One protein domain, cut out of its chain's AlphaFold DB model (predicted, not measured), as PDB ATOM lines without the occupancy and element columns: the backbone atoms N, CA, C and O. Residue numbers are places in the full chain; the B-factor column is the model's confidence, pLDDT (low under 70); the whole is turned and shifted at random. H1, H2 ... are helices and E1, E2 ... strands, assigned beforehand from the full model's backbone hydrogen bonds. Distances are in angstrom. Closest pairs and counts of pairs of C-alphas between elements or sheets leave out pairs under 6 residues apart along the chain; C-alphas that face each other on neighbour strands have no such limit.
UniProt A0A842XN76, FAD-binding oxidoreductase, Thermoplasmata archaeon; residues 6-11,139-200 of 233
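This is residues 6 to 11 and 139 to 200 of the 233 residues of the protein "FAD-binding oxidoreductase" of Thermoplasmata archaeon (UniProt A0A842XN76). A small three-stranded sheet has H1 over one face; long link 167 to 182 leads to short helices H2, grazing the sheet, and H3, off to one end. The printed 68 residues run E1 E2 E3 H1 H2 H3; the sheet, E1 E3 E2, is mixed. The class is mixed, under half in named elements; compact, radius of gyration of the C-alphas 11.4 A, spans 29 by 26 by 19 A.

Find C-alpha 6 at (42.721, -2.584, 18.324), beginning E1, residues 6 to 8. Next come E2, 140 to 144, 11.2 A; E3, 149 to 152, 10.0 A; H1, 158 to 166, 12.8 A; H2, 183 to 188; and H3, 196 to 199, ending at (36.419, 4.431, 7.791).

E1 is parallel to E3; find N 7 and O 150, 2.9 A apart. E3 and E2 form an antiparallel hairpin; N 151 and O 142 are 2.8 A apart. H1 is on the sheet, height 9.7 A; its closest C-alphas to E2 are Ile 161 and Ile 140, 7.2 A. H2 only grazes the sheet; H3 is not on it. O i to N i+4 pairs are within hydrogen-bond range throughout H2, 4 of 5 in H1; H3 is too short.

Residues 12 to 138 are cut out, C-alphas 11 and 139 being 13.8 A apart. Residues 6 to 11 have pLDDT under 70.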
ATOM      1  N   MET A   6      41.539  -2.731  17.475       37.81
ATOM      2  CA  MET A   6      42.721  -2.584  18.324       37.81
ATOM      3  C   MET A   6      42.333  -2.506  19.801       37.81
ATOM      4  O   MET A   6      41.438  -1.753  20.185       37.81
ATOM      5  N   HIS A   7      43.037  -3.272  20.633       42.81
ATOM      6  CA  HIS A   7      42.865  -3.277  22.079       42.81
ATOM      7  C   HIS A   7      44.066  -2.619  22.757       42.81
ATOM      8  O   HIS A   7      45.209  -3.019  22.544       42.81
ATOM      9  N   VAL A   8      43.794  -1.628  23.605       41.88
ATOM     10  CA  VAL A   8      44.805  -1.034  24.486       41.88
ATOM     11  C   VAL A   8      44.684  -1.696  25.849       41.88
ATOM     12  O   VAL A   8      43.612  -1.662  26.454       41.88
ATOM     13  N   VAL A   9      45.758  -2.325  26.320       41.62
ATOM     14  CA  VAL A   9      45.751  -3.024  27.611       41.62
ATOM     15  C   VAL A   9      46.122  -2.064  28.736       41.62
ATOM     16  O   VAL A   9      47.152  -1.393  28.678       41.62
ATOM     17  N   GLY A  10      45.297  -2.057  29.784       42.91
ATOM     18  CA  GLY A  10      45.615  -1.564  31.121       42.91
ATOM     19  C   GLY A  10      45.194  -2.617  32.151       42.91
ATOM     20  O   GLY A  10      44.143  -3.223  31.984       42.91
ATOM     21  N   ALA A  11      46.050  -2.834  33.156       34.19
ATOM     22  CA  ALA A  11      45.955  -3.785  34.273       34.19
ATOM     23  C   ALA A  11      45.428  -5.196  33.928       34.19
ATOM     24  O   ALA A  11      44.226  -5.442  33.867       34.19
ATOM     25  N   LYS A 139      54.974  -2.067  24.323       93.06
ATOM     26  CA  LYS A 139      54.899  -3.441  23.819       93.06
ATOM     27  C   LYS A 139      53.670  -3.695  22.950       93.06
ATOM     28  O   LYS A 139      52.538  -3.345  23.305       93.06
ATOM     29  N   ILE A 140      53.885  -4.450  21.875       92.19
ATOM     30  CA  ILE A 140      52.834  -5.195  21.179       92.19
ATOM     31  C   ILE A 140      52.631  -6.508  21.939       92.19
ATOM     32  O   ILE A 140      53.517  -7.352  21.993       92.19
ATOM     33  N   VAL A 141      51.468  -6.663  22.566       90.19
ATOM     34  CA  VAL A 141      51.146  -7.792  23.455       90.19
ATOM     35  C   VAL A 141      50.680  -9.012  22.661       90.19
ATOM     36  O   VAL A 141      51.038 -10.138  22.991       90.19
ATOM     37  N   LYS A 142      49.854  -8.806  21.628       89.19
ATOM     38  CA  LYS A 142      49.319  -9.891  20.791       89.19
ATOM     39  C   LYS A 142      48.927  -9.374  19.411       89.19
ATOM     40  O   LYS A 142      48.216  -8.376  19.323       89.19
ATOM     41  N   ILE A 143      49.293 -10.102  18.358       86.06
ATOM     42  CA  ILE A 143      48.708  -9.955  17.019       86.06
ATOM     43  C   ILE A 143      47.902 -11.219  16.720       86.06
ATOM     44  O   ILE A 143      48.401 -12.333  16.857       86.06
ATOM     45  N   ASP A 144      46.639 -11.045  16.348       83.50
ATOM     46  CA  ASP A 144      45.728 -12.124  15.977       83.50
ATOM     47  C   ASP A 144      45.374 -11.967  14.495       83.50
ATOM     48  O   ASP A 144      44.581 -11.097  14.123       83.50
ATOM     49  N   GLY A 145      46.038 -12.758  13.645       80.62
ATOM     50  CA  GLY A 145      45.903 -12.678  12.188       80.62
ATOM     51  C   GLY A 145      44.500 -13.031  11.697       80.62
ATOM     52  O   GLY A 145      43.961 -12.349  10.823       80.62
ATOM     53  N   ASP A 146      43.881 -14.039  12.315       83.56
ATOM     54  CA  ASP A 146      42.557 -14.536  11.942       83.56
ATOM     55  C   ASP A 146      41.461 -13.549  12.352       83.56
ATOM     56  O   ASP A 146      40.599 -13.181  11.545       83.56
ATOM     57  N   ALA A 147      41.522 -13.054  13.593       79.19
ATOM     58  CA  ALA A 147      40.602 -12.029  14.079       79.19
ATOM     59  C   ALA A 147      40.897 -10.642  13.485       79.19
ATOM     60  O   ALA A 147      40.044  -9.751  13.538       79.19
ATOM     61  N   LYS A 148      42.089 -10.460  12.899       81.88
ATOM     62  CA  LYS A 148      42.634  -9.180  12.427       81.88
ATOM     63  C   LYS A 148      42.630  -8.138  13.536       81.88
ATOM     64  O   LYS A 148      42.158  -7.021  13.331       81.88
ATOM     65  N   THR A 149      43.117  -8.509  14.713       84.00
ATOM     66  CA  THR A 149      43.184  -7.611  15.870       84.00
ATOM     67  C   THR A 149      44.589  -7.524  16.426       84.00
ATOM     68  O   THR A 149      45.329  -8.505  16.398       84.00
ATOM     69  N   VAL A 150      44.934  -6.366  16.983       83.81
ATOM     70  CA  VAL A 150      46.213  -6.151  17.664       83.81
ATOM     71  C   VAL A 150      45.971  -5.617  19.067       83.81
ATOM     72  O   VAL A 150      45.090  -4.789  19.298       83.81
ATOM     73  N   THR A 151      46.721  -6.149  20.019       88.31
ATOM     74  CA  THR A 151      46.673  -5.784  21.432       88.31
ATOM     75  C   THR A 151      48.003  -5.147  21.791       88.31
ATOM     76  O   THR A 151      49.046  -5.765  21.589       88.31
ATOM     77  N   VAL A 152      47.975  -3.920  22.300       91.00
ATOM     78  CA  VAL A 152      49.172  -3.102  22.533       91.00
ATOM     79  C   VAL A 152      49.084  -2.362  23.858       91.00
ATOM     80  O   VAL A 152      48.002  -2.148  24.410       91.00
ATOM     81  N   GLN A 153      50.234  -1.952  24.369       94.25
ATOM     82  CA  GLN A 153      50.314  -1.022  25.481       94.25
ATOM     83  C   GLN A 153      50.143   0.437  25.008       94.25
ATOM     84  O   GLN A 153      50.281   0.757  23.828       94.25
ATOM     85  N   ALA A 154      49.803   1.341  25.932       93.19
ATOM     86  CA  ALA A 154      49.427   2.721  25.603       93.19
ATOM     87  C   ALA A 154      50.557   3.560  24.972       93.19
ATOM     88  O   ALA A 154      50.278   4.483  24.205       93.19
ATOM     89  N   GLY A 155      51.814   3.257  25.281       95.69
ATOM     90  CA  GLY A 155      53.003   3.894  24.717       95.69
ATOM     91  C   GLY A 155      53.421   3.366  23.349       95.69
ATOM     92  O   GLY A 155      54.267   3.995  22.719       95.69
ATOM     93  N   ALA A 156      52.827   2.267  22.864       95.06
ATOM     94  CA  ALA A 156      53.209   1.657  21.592       95.06
ATOM     95  C   ALA A 156      53.060   2.662  20.445       95.06
ATOM     96  O   ALA A 156      52.064   3.400  20.374       95.06
ATOM     97  N   ARG A 157      54.056   2.719  19.557       95.19
ATOM     98  CA  ARG A 157      54.079   3.695  18.466       95.19
ATOM     99  C   ARG A 157      53.372   3.153  17.240       95.19
ATOM    100  O   ARG A 157      53.514   1.990  16.873       95.19
ATOM    101  N   TRP A 158      52.667   4.036  16.543       92.50
ATOM    102  CA  TRP A 158      51.949   3.677  15.320       92.50
ATOM    103  C   TRP A 158      52.855   3.094  14.237       92.50
ATOM    104  O   TRP A 158      52.445   2.170  13.545       92.50
ATOM    105  N   PHE A 159      54.083   3.602  14.115       94.00
ATOM    106  CA  PHE A 159      55.082   3.071  13.190       94.00
ATOM    107  C   PHE A 159      55.443   1.607  13.482       94.00
ATOM    108  O   PHE A 159      55.470   0.793  12.566       94.00
ATOM    109  N   GLU A 160      55.687   1.271  14.749       94.19
ATOM    110  CA  GLU A 160      56.090  -0.079  15.166       94.19
ATOM    111  C   GLU A 160      54.951  -1.078  14.971       94.19
ATOM    112  O   GLU A 160      55.171  -2.193  14.505       94.19
ATOM    113  N   ILE A 161      53.718  -0.653  15.262       91.06
ATOM    114  CA  ILE A 161      52.518  -1.462  15.033       91.06
ATOM    115  C   ILE A 161      52.334  -1.732  13.541       91.06
ATOM    116  O   ILE A 161      52.122  -2.877  13.157       91.06
ATOM    117  N   ASP A 162      52.417  -0.696  12.705       86.88
ATOM    118  CA  ASP A 162      52.259  -0.827  11.255       86.88
ATOM    119  C   ASP A 162      53.291  -1.805  10.679       86.88
ATOM    120  O   ASP A 162      52.919  -2.737   9.972       86.88
ATOM    121  N   HIS A 163      54.558  -1.673  11.083       91.38
ATOM    122  CA  HIS A 163      55.631  -2.566  10.649       91.38
ATOM    123  C   HIS A 163      55.435  -4.014  11.129       91.38
ATOM    124  O   HIS A 163      55.597  -4.954  10.354       91.38
ATOM    125  N   ALA A 164      55.025  -4.225  12.383       87.81
ATOM    126  CA  ALA A 164      54.785  -5.569  12.911       87.81
ATOM    127  C   ALA A 164      53.621  -6.292  12.204       87.81
ATOM    128  O   ALA A 164      53.634  -7.516  12.071       87.81
ATOM    129  N   LEU A 165      52.617  -5.552  11.725       86.12
ATOM    130  CA  LEU A 165      51.478  -6.116  10.998       86.12
ATOM    131  C   LEU A 165      51.846  -6.622   9.592       86.12
ATOM    132  O   LEU A 165      51.163  -7.519   9.086       86.12
ATOM    133  N   GLU A 166      52.930  -6.119   8.988       86.31
ATOM    134  CA  GLU A 166      53.389  -6.529   7.651       86.31
ATOM    135  C   GLU A 166      53.673  -8.035   7.587       86.31
ATOM    136  O   GLU A 166      53.249  -8.704   6.643       86.31
ATOM    137  N   ALA A 167      54.286  -8.596   8.637       86.12
ATOM    138  CA  ALA A 167      54.575 -10.030   8.750       86.12
ATOM    139  C   ALA A 167      53.310 -10.912   8.741       86.12
ATOM    140  O   ALA A 167      53.374 -12.099   8.425       86.12
ATOM    141  N   HIS A 168      52.150 -10.328   9.052       81.56
ATOM    142  CA  HIS A 168      50.851 -10.996   9.060       81.56
ATOM    143  C   HIS A 168      49.996 -10.660   7.822       81.56
ATOM    144  O   HIS A 168      48.829 -11.047   7.759       81.56
ATOM    145  N   GLY A 169      50.531  -9.918   6.842       84.44
ATOM    146  CA  GLY A 169      49.768  -9.440   5.678       84.44
ATOM    147  C   GLY A 169      48.648  -8.449   6.040       84.44
ATOM    148  O   GLY A 169      47.689  -8.250   5.271       84.44
ATOM    149  N   LEU A 170      48.748  -7.845   7.226       83.50
ATOM    150  CA  LEU A 170      47.786  -6.901   7.775       83.50
ATOM    151  C   LEU A 170      48.299  -5.466   7.659       83.50
ATOM    152  O   LEU A 170      49.493  -5.214   7.557       83.50
ATOM    153  N   SER A 171      47.370  -4.516   7.679       83.12
ATOM    154  CA  SER A 171      47.676  -3.089   7.749       83.12
ATOM    155  C   SER A 171      46.630  -2.365   8.585       83.12
ATOM    156  O   SER A 171      45.478  -2.807   8.692       83.12
ATOM    157  N   LEU A 172      47.011  -1.223   9.148       83.06
ATOM    158  CA  LEU A 172      46.090  -0.367   9.887       83.06
ATOM    159  C   LEU A 172      44.977   0.169   8.970       83.06
ATOM    160  O   LEU A 172      45.223   0.556   7.826       83.06
ATOM    161  N   ILE A 173      43.739   0.186   9.476       81.69
ATOM    162  CA  ILE A 173      42.589   0.824   8.808       81.69
ATOM    163  C   ILE A 173      42.801   2.330   8.747       81.69
ATOM    164  O   ILE A 173      42.719   2.924   7.670       81.69
ATOM    165  N   THR A 174      43.100   2.912   9.905       81.38
ATOM    166  CA  THR A 174      43.292   4.342  10.111       81.38
ATOM    167  C   THR A 174      44.608   4.542  10.852       81.38
ATOM    168  O   THR A 174      44.917   3.798  11.782       81.38
ATOM    169  N   SER A 175      45.386   5.543  10.449       81.56
ATOM    170  CA  SER A 175      46.672   5.856  11.077       81.56
ATOM    171  C   SER A 175      46.903   7.365  11.160       81.56
ATOM    172  O   SER A 175      46.471   8.101  10.266       81.56
ATOM    173  N   PRO A 176      47.635   7.862  12.166       88.75
ATOM    174  CA  PRO A 176      48.062   9.255  12.184       88.75
ATOM    175  C   PRO A 176      49.108   9.537  11.097       88.75
ATOM    176  O   PRO A 176      49.860   8.651  10.687       88.75
ATOM    177  N   SER A 177      49.208  10.800  10.677       88.94
ATOM    178  CA  SER A 177      50.363  11.288   9.908       88.94
ATOM    179  C   SER A 177      51.633  11.322  10.769       88.94
ATOM    180  O   SER A 177      52.728  11.033  10.293       88.94
ATOM    181  N   SER A 178      51.491  11.593  12.067       90.00
ATOM    182  CA  SER A 178      52.547  11.499  13.073       90.00
ATOM    183  C   SER A 178      52.735  10.052  13.545       90.00
ATOM    184  O   SER A 178      52.391   9.708  14.672       90.00
ATOM    185  N   LYS A 179      53.299   9.169  12.708       89.25
ATOM    186  CA  LYS A 179      53.489   7.740  13.061       89.25
ATOM    187  C   LYS A 179      54.403   7.483  14.278       89.25
ATOM    188  O   LYS A 179      54.384   6.393  14.837       89.25
ATOM    189  N   PHE A 180      55.162   8.484  14.725       92.44
ATOM    190  CA  PHE A 180      55.924   8.459  15.984       92.44
ATOM    191  C   PHE A 180      55.065   8.760  17.228       92.44
ATOM    192  O   PHE A 180      55.565   8.741  18.352       92.44
ATOM    193  N   SER A 181      53.784   9.092  17.045       93.69
ATOM    194  CA  SER A 181      52.831   9.215  18.142       93.69
ATOM    195  C   SER A 181      52.494   7.855  18.745       93.69
ATOM    196  O   SER A 181      52.671   6.804  18.128       93.69
ATOM    197  N   THR A 182      52.024   7.891  19.985       95.06
ATOM    198  CA  THR A 182      51.646   6.707  20.760       95.06
ATOM    199  C   THR A 182      50.156   6.418  20.612       95.06
ATOM    200  O   THR A 182      49.359   7.359  20.521       95.06
ATOM    201  N   VAL A 183      49.756   5.152  20.708       92.38
ATOM    202  CA  VAL A 183      48.342   4.747  20.669       92.38
ATOM    203  C   VAL A 183      47.509   5.440  21.749       92.38
ATOM    204  O   VAL A 183      46.459   5.998  21.438       92.38
ATOM    205  N   GLY A 184      47.984   5.487  22.995       91.25
ATOM    206  CA  GLY A 184      47.275   6.112  24.116       91.25
ATOM    207  C   GLY A 184      47.031   7.605  23.904       91.25
ATOM    208  O   GLY A 184      45.925   8.091  24.128       91.25
ATOM    209  N   GLY A 185      48.033   8.319  23.383       90.88
ATOM    210  CA  GLY A 185      47.887   9.725  23.001       90.88
ATOM    211  C   GLY A 185      46.824   9.940  21.920       90.88
ATOM    212  O   GLY A 185      46.032  10.869  22.025       90.88
ATOM    213  N   TRP A 186      46.758   9.062  20.915       89.19
ATOM    214  CA  TRP A 186      45.771   9.176  19.837       89.19
ATOM    215  C   TRP A 186      44.351   8.833  20.303       89.19
ATOM    216  O   TRP A 186      43.398   9.509  19.927       89.19
ATOM    217  N   VAL A 187      44.208   7.840  21.189       87.44
ATOM    218  CA  VAL A 187      42.934   7.528  21.863       87.44
ATOM    219  C   VAL A 187      42.445   8.718  22.690       87.44
ATOM    220  O   VAL A 187      41.251   9.020  22.675       87.44
ATOM    221  N   ALA A 188      43.349   9.402  23.398       88.00
ATOM    222  CA  ALA A 188      43.017  10.552  24.235       88.00
ATOM    223  C   ALA A 188      42.565  11.782  23.427       88.00
ATOM    224  O   ALA A 188      41.813  12.602  23.945       88.00
ATOM    225  N   THR A 189      42.988  11.906  22.165       87.06
ATOM    226  CA  THR A 189      42.655  13.043  21.291       87.06
ATOM    227  C   THR A 189      41.550  12.750  20.269       87.06
ATOM    228  O   THR A 189      41.312  13.569  19.385       87.06
ATOM    229  N   GLY A 190      40.870  11.601  20.363       81.88
ATOM    230  CA  GLY A 190      39.753  11.215  19.479       81.88
ATOM    231  C   GLY A 190      40.158  10.424  18.226       81.88
ATOM    232  O   GLY A 190      39.321   9.783  17.597       81.88
ATOM    233  N   GLY A 191      41.451  10.375  17.894       80.31
ATOM    234  CA  GLY A 191      41.993   9.407  16.939       80.31
ATOM    235  C   GLY A 191      41.540   9.588  15.487       80.31
ATOM    236  O   GLY A 191      41.121   8.627  14.839       80.31
ATOM    237  N   VAL A 192      41.620  10.816  14.973       84.50
ATOM    238  CA  VAL A 192      41.354  11.136  13.559       84.50
ATOM    239  C   VAL A 192      42.671  11.175  12.777       84.50
ATOM    240  O   VAL A 192      43.663  11.746  13.239       84.50
ATOM    241  N   GLY A 193      42.696  10.583  11.585       85.75
ATOM    242  CA  GLY A 193      43.868  10.571  10.713       85.75
ATOM    243  C   GLY A 193      43.579  10.083   9.295       85.75
ATOM    244  O   GLY A 193      42.483  10.242   8.757       85.75
ATOM    245  N   ILE A 194      44.601   9.500   8.671       85.38
ATOM    246  CA  ILE A 194      44.536   8.945   7.317       85.38
ATOM    247  C   ILE A 194      43.446   7.869   7.291       85.38
ATOM    248  O   ILE A 194      43.405   7.027   8.181       85.38
ATOM    249  N   ASN A 195      42.587   7.901   6.270       82.31
ATOM    250  CA  ASN A 195      41.403   7.046   6.081       82.31
ATOM    251  C   ASN A 195      40.211   7.291   7.023       82.31
ATOM    252  O   ASN A 195      39.159   6.690   6.802       82.31
ATOM    253  N   SER A 196      40.289   8.212   7.995       82.44
ATOM    254  CA  SER A 196      39.161   8.449   8.913       82.44
ATOM    255  C   SER A 196      37.890   8.945   8.228       82.44
ATOM    256  O   SER A 196      36.800   8.662   8.710       82.44
ATOM    257  N   PHE A 197      37.998   9.654   7.098       82.81
ATOM    258  CA  PHE A 197      36.824  10.159   6.378       82.81
ATOM    259  C   PHE A 197      35.908   9.035   5.871       82.81
ATOM    260  O   PHE A 197      34.690   9.156   5.926       82.81
ATOM    261  N   SER A 198      36.490   7.937   5.385       79.69
ATOM    262  CA  SER A 198      35.732   6.809   4.834       79.69
ATOM    263  C   SER A 198      35.541   5.665   5.827       79.69
ATOM    264  O   SER A 198      34.636   4.856   5.638       79.69
ATOM    265  N   ARG A 199      36.391   5.571   6.859       74.69
ATOM    266  CA  ARG A 199      36.419   4.431   7.791       74.69
ATOM    267  C   ARG A 199      36.106   4.789   9.246       74.69
ATOM    268  O   ARG A 199      35.982   3.888  10.063       74.69
ATOM    269  N   GLY A 200      35.927   6.071   9.553       73.44
ATOM    270  CA  GLY A 200      35.705   6.563  10.910       73.44
ATOM    271  C   GLY A 200      37.002   6.851  11.671       73.44
ATOM    272  O   GLY A 200      38.101   6.424  11.306       73.44
TER     273      GLY A 200